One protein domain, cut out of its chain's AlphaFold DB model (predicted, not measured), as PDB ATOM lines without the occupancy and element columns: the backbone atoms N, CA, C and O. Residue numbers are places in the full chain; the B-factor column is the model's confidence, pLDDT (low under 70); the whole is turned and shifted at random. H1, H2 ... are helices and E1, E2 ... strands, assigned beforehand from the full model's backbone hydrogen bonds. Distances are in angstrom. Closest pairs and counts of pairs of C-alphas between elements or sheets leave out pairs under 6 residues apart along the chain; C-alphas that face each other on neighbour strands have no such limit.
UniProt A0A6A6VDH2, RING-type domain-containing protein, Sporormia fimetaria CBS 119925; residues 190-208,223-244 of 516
ATOM      1  N   THR A 190      46.926 -20.759 -12.904       81.31
ATOM      2  CA  THR A 190      48.116 -19.893 -12.894       81.31
ATOM      3  C   THR A 190      48.237 -19.134 -14.210       81.31
ATOM      4  O   THR A 190      48.080 -19.737 -15.271       81.31
ATOM      5  N   PHE A 191      48.581 -17.852 -14.144       80.00
ATOM      6  CA  PHE A 191      48.776 -16.982 -15.303       80.00
ATOM      7  C   PHE A 191      50.236 -16.545 -15.395       80.00
ATOM      8  O   PHE A 191      50.869 -16.274 -14.374       80.00
ATOM      9  N   ASP A 192      50.756 -16.458 -16.615       76.69
ATOM     10  CA  ASP A 192      52.058 -15.853 -16.878       76.69
ATOM     11  C   ASP A 192      51.903 -14.326 -16.831       76.69
ATOM     12  O   ASP A 192      51.233 -13.734 -17.679       76.69
ATOM     13  N   ALA A 193      52.497 -13.683 -15.824       76.69
ATOM     14  CA  ALA A 193      52.469 -12.233 -15.663       76.69
ATOM     15  C   ALA A 193      53.882 -11.651 -15.779       76.69
ATOM     16  O   ALA A 193      54.847 -12.204 -15.245       76.69
ATOM     17  N   VAL A 194      53.994 -10.510 -16.461       80.56
ATOM     18  CA  VAL A 194      55.224  -9.710 -16.515       80.56
ATOM     19  C   VAL A 194      55.127  -8.622 -15.445       80.56
ATOM     20  O   VAL A 194      54.150  -7.866 -15.390       80.56
ATOM     21  N   LEU A 195      56.117  -8.556 -14.553       78.62
ATOM     22  CA  LEU A 195      56.183  -7.512 -13.529       78.62
ATOM     23  C   LEU A 195      56.304  -6.136 -14.195       78.62
ATOM     24  O   LEU A 195      56.992  -5.990 -15.200       78.62
ATOM     25  N   GLY A 196      55.623  -5.127 -13.651       79.06
ATOM     26  CA  GLY A 196      55.591  -3.791 -14.256       79.06
ATOM     27  C   GLY A 196      54.492  -3.569 -15.303       79.06
ATOM     28  O   GLY A 196      54.340  -2.445 -15.771       79.06
ATOM     29  N   THR A 197      53.681  -4.580 -15.641       80.06
ATOM     30  CA  THR A 197      52.527  -4.375 -16.535       80.06
ATOM     31  C   THR A 197      51.472  -3.499 -15.847       80.06
ATOM     32  O   THR A 197      51.080  -3.764 -14.703       80.06
ATOM     33  N   GLU A 198      51.013  -2.449 -16.529       80.06
ATOM     34  CA  GLU A 198      49.946  -1.569 -16.048       80.06
ATOM     35  C   GLU A 198      48.565  -2.174 -16.311       80.06
ATOM     36  O   GLU A 198      48.290  -2.750 -17.366       80.06
ATOM     37  N   CYS A 199      47.659  -2.021 -15.350       77.56
ATOM     38  CA  CYS A 199      46.268  -2.387 -15.540       77.56
ATOM     39  C   CYS A 199      45.576  -1.424 -16.509       77.56
ATOM     40  O   CYS A 199      45.404  -0.251 -16.193       77.56
ATOM     41  N   THR A 200      45.061  -1.929 -17.628       63.09
ATOM     42  CA  THR A 200      44.333  -1.129 -18.632       63.09
ATOM     43  C   THR A 200      43.053  -0.466 -18.107       63.09
ATOM     44  O   THR A 200      42.553   0.462 -18.731       63.09
ATOM     45  N   ILE A 201      42.521  -0.915 -16.966       60.84
ATOM     46  CA  ILE A 201      41.265  -0.408 -16.390       60.84
ATOM     47  C   ILE A 201      41.507   0.662 -15.326       60.84
ATOM     48  O   ILE A 201      40.749   1.620 -15.233       60.84
ATOM     49  N   CYS A 202      42.532   0.496 -14.489       72.06
ATOM     50  CA  CYS A 202      42.748   1.373 -13.332       72.06
ATOM     51  C   CYS A 202      44.171   1.933 -13.220       72.06
ATOM     52  O   CYS A 202      44.516   2.466 -12.165       72.06
ATOM     53  N   THR A 203      44.989   1.729 -14.259       74.62
ATOM     54  CA  THR A 203      46.387   2.181 -14.407       74.62
ATOM     55  C   THR A 203      47.341   1.754 -13.286       74.62
ATOM     56  O   THR A 203      48.465   2.232 -13.193       74.62
ATOM     57  N   GLY A 204      46.929   0.822 -12.421       77.00
ATOM     58  CA  GLY A 204      47.779   0.279 -11.365       77.00
ATOM     59  C   GLY A 204      48.833  -0.682 -11.915       77.00
ATOM     60  O   GLY A 204      48.486  -1.636 -12.609       77.00
ATOM     61  N   THR A 205      50.097  -0.459 -11.563       78.00
ATOM     62  CA  THR A 205      51.231  -1.329 -11.899       78.00
ATOM     63  C   THR A 205      51.292  -2.543 -10.966       78.00
ATOM     64  O   THR A 205      51.145  -2.401  -9.748       78.00
ATOM     65  N   LEU A 206      51.541  -3.743 -11.506       73.06
ATOM     66  CA  LEU A 206      51.879  -4.920 -10.693       73.06
ATOM     67  C   LEU A 206      53.270  -4.736 -10.064       73.06
ATOM     68  O   LEU A 206      54.288  -4.933 -10.730       73.06
ATOM     69  N   ALA A 207      53.309  -4.345  -8.789       66.06
ATOM     70  CA  ALA A 207      54.540  -4.235  -8.010       66.06
ATOM     71  C   ALA A 207      54.831  -5.546  -7.255       66.06
ATOM     72  O   ALA A 207      53.915  -6.122  -6.658       66.06
ATOM     73  N   PRO A 208      56.087  -6.022  -7.225       57.31
ATOM     74  CA  PRO A 208      56.457  -7.149  -6.385       57.31
ATOM     75  C   PRO A 208      56.379  -6.750  -4.905       57.31
ATOM     76  O   PRO A 208      57.026  -5.803  -4.464       57.31
ATOM     77  N   THR A 223      61.500 -11.896 -17.684       59.34
ATOM     78  CA  THR A 223      61.003 -13.276 -17.559       59.34
ATOM     79  C   THR A 223      59.579 -13.291 -17.009       59.34
ATOM     80  O   THR A 223      59.337 -12.840 -15.891       59.34
ATOM     81  N   ALA A 224      58.629 -13.821 -17.784       67.12
ATOM     82  CA  ALA A 224      57.266 -14.055 -17.313       67.12
ATOM     83  C   ALA A 224      57.272 -15.048 -16.136       67.12
ATOM     84  O   ALA A 224      57.937 -16.085 -16.194       67.12
ATOM     85  N   ILE A 225      56.542 -14.729 -15.065       77.38
ATOM     86  CA  ILE A 225      56.438 -15.574 -13.870       77.38
ATOM     87  C   ILE A 225      55.021 -16.142 -13.804       77.38
ATOM     88  O   ILE A 225      54.046 -15.403 -13.953       77.38
ATOM     89  N   LYS A 226      54.899 -17.447 -13.534       77.81
ATOM     90  CA  LYS A 226      53.610 -18.088 -13.246       77.81
ATOM     91  C   LYS A 226      53.120 -17.668 -11.870       77.81
ATOM     92  O   LYS A 226      53.697 -18.064 -10.859       77.81
ATOM     93  N   LEU A 227      52.041 -16.896 -11.831       74.06
ATOM     94  CA  LEU A 227      51.404 -16.454 -10.596       74.06
ATOM     95  C   LEU A 227      49.991 -17.046 -10.481       74.06
ATOM     96  O   LEU A 227      49.265 -17.094 -11.476       74.06
ATOM     97  N   PRO A 228      49.562 -17.490  -9.286       75.19
ATOM     98  CA  PRO A 228      48.155 -17.809  -9.051       75.19
ATOM     99  C   PRO A 228      47.298 -16.550  -9.250       75.19
ATOM    100  O   PRO A 228      47.768 -15.441  -8.991       75.19
ATOM    101  N   TYR A 229      46.035 -16.696  -9.660       73.50
ATOM    102  CA  TYR A 229      45.128 -15.573  -9.957       73.50
ATOM    103  C   TYR A 229      45.126 -14.461  -8.900       73.50
ATOM    104  O   TYR A 229      45.226 -13.285  -9.240       73.50
ATOM    105  N   LYS A 230      45.107 -14.816  -7.608       75.25
ATOM    106  CA  LYS A 230      45.148 -13.838  -6.503       75.25
ATOM    107  C   LYS A 230      46.410 -12.970  -6.491       75.25
ATOM    108  O   LYS A 230      46.351 -11.850  -5.996       75.25
ATOM    109  N   ALA A 231      47.522 -13.474  -7.020       73.69
ATOM    110  CA  ALA A 231      48.786 -12.751  -7.146       73.69
ATOM    111  C   ALA A 231      48.951 -12.059  -8.514       73.69
ATOM    112  O   ALA A 231      49.696 -11.090  -8.609       73.69
ATOM    113  N   ALA A 232      48.257 -12.530  -9.559       70.56
ATOM    114  CA  ALA A 232      48.268 -11.932 -10.899       70.56
ATOM    115  C   ALA A 232      47.205 -10.830 -11.095       70.56
ATOM    116  O   ALA A 232      47.260 -10.068 -12.063       70.56
ATOM    117  N   ALA A 233      46.213 -10.754 -10.206       76.31
ATOM    118  CA  ALA A 233      45.140  -9.775 -10.274       76.31
ATOM    119  C   ALA A 233      45.604  -8.394  -9.790       76.31
ATOM    120  O   ALA A 233      46.270  -8.261  -8.762       76.31
ATOM    121  N   CYS A 234      45.197  -7.340 -10.500       78.38
ATOM    122  CA  CYS A 234      45.483  -5.976 -10.072       78.38
ATOM    123  C   CYS A 234      44.878  -5.708  -8.675       78.38
ATOM    124  O   CYS A 234      43.674  -5.915  -8.492       78.38
ATOM    125  N   PRO A 235      45.645  -5.178  -7.703       70.25
ATOM    126  CA  PRO A 235      45.156  -4.978  -6.336       70.25
ATOM    127  C   PRO A 235      43.994  -3.978  -6.240       70.25
ATOM    128  O   PRO A 235      43.224  -4.034  -5.284       70.25
ATOM    129  N   LYS A 236      43.833  -3.087  -7.229       69.31
ATOM    130  CA  LYS A 236      42.750  -2.092  -7.257       69.31
ATOM    131  C   LYS A 236      41.440  -2.623  -7.846       69.31
ATOM    132  O   LYS A 236      40.384  -2.329  -7.301       69.31
ATOM    133  N   CYS A 237      41.482  -3.384  -8.942       74.62
ATOM    134  CA  CYS A 237      40.270  -3.792  -9.673       74.62
ATOM    135  C   CYS A 237      40.039  -5.310  -9.747       74.62
ATOM    136  O   CYS A 237      39.018  -5.739 -10.275       74.62
ATOM    137  N   ARG A 238      40.964  -6.128  -9.223       75.12
ATOM    138  CA  ARG A 238      40.920  -7.603  -9.214       75.12
ATOM    139  C   ARG A 238      40.810  -8.275 -10.596       75.12
ATOM    140  O   ARG A 238      40.462  -9.446 -10.676       75.12
ATOM    141  N   MET A 239      41.137  -7.569 -11.678       68.62
ATOM    142  CA  MET A 239      41.181  -8.117 -13.043       68.62
ATOM    143  C   MET A 239      42.574  -8.679 -13.372       68.62
ATOM    144  O   MET A 239      43.581  -8.115 -12.937       68.62
ATOM    145  N   VAL A 240      42.626  -9.771 -14.147       66.06
ATOM    146  CA  VAL A 240      43.874 -10.400 -14.631       66.06
ATOM    147  C   VAL A 240      44.462  -9.558 -15.750       66.06
ATOM    148  O   VAL A 240      43.751  -9.175 -16.680       66.06
ATOM    149  N   LEU A 241      45.758  -9.268 -15.661       56.47
ATOM    150  CA  LEU A 241      46.473  -8.549 -16.709       56.47
ATOM    151  C   LEU A 241      46.950  -9.543 -17.768       56.47
ATOM    152  O   LEU A 241      47.636 -10.509 -17.446       56.47
ATOM    153  N   TYR A 242      46.588  -9.307 -19.028       47.19
ATOM    154  CA  TYR A 242      47.125 -10.065 -20.154       47.19
ATOM    155  C   TYR A 242      48.393  -9.377 -20.675       47.19
ATOM    156  O   TYR A 242      48.394  -8.149 -20.802       47.19
ATOM    157  N   PRO A 243      49.459 -10.126 -21.008       39.75
ATOM    158  CA  PRO A 243      50.636  -9.544 -21.634       39.75
ATOM    159  C   PRO A 243      50.269  -9.022 -23.030       39.75
ATOM    160  O   PRO A 243      49.959  -9.787 -23.942       39.75
ATOM    161  N   VAL A 244      50.302  -7.700 -23.201       38.56
ATOM    162  CA  VAL A 244      50.264  -7.057 -24.517       38.56
ATOM    163  C   VAL A 244      51.681  -7.125 -25.085       38.56
ATOM    164  O   VAL A 244      52.619  -6.667 -24.437       38.56
TER     165      VAL A 244
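What this domain is: This is residues 190 to 208 and 223 to 244 of the 516 residues of the protein "RING-type domain-containing protein" of Sporormia fimetaria CBS 119925 (UniProt A0A6A6VDH2). This small body has little regular structure: a ribbon of two short antiparallel strands, E1 and E2, lies at one side with the short helix H1 next to it, and the long loops of residues 194 to 208 and 233 to 244 make most of the rest. Of the 41 printed residues, 12 are in named elements, in the order E1, E2, H1, and the class is mixed. The whole is compact and rounded, with a radius of gyration of the C-alphas of 8.9 A and spans of 22 by 18 by 17 A.

Where its parts are: Find C-alpha 190 at (48.116, -19.893, -12.894); from there E1 runs 9.2 A to residue 193. After the cut, E2, residues 225 to 228, runs 9.8 A. H1, residues 229 to 232, runs 4.9 A and ends at (48.268, -11.932, -10.899).

How they stand to each other: Look at N 191 and O 227, 2.9 A apart and within hydrogen-bond range: here E1 and E2 are antiparallel neighbours, at 138 degrees. A tight link joins E2 to H1. The closest C-alphas of E1 and H1, those of Thr 190 and Tyr 229, are 6.0 A apart. H1 is too short for an O i to N i+4 pair; its one O i to N i+3 pair is within range.

The domain as a whole: Residues 209 to 222 are not printed, and C-alphas 208 and 223 are 13.5 A apart across this cut. Mean pLDDT of the printed part is 70.7; look for values under 70 at residues 239 to 244, among others.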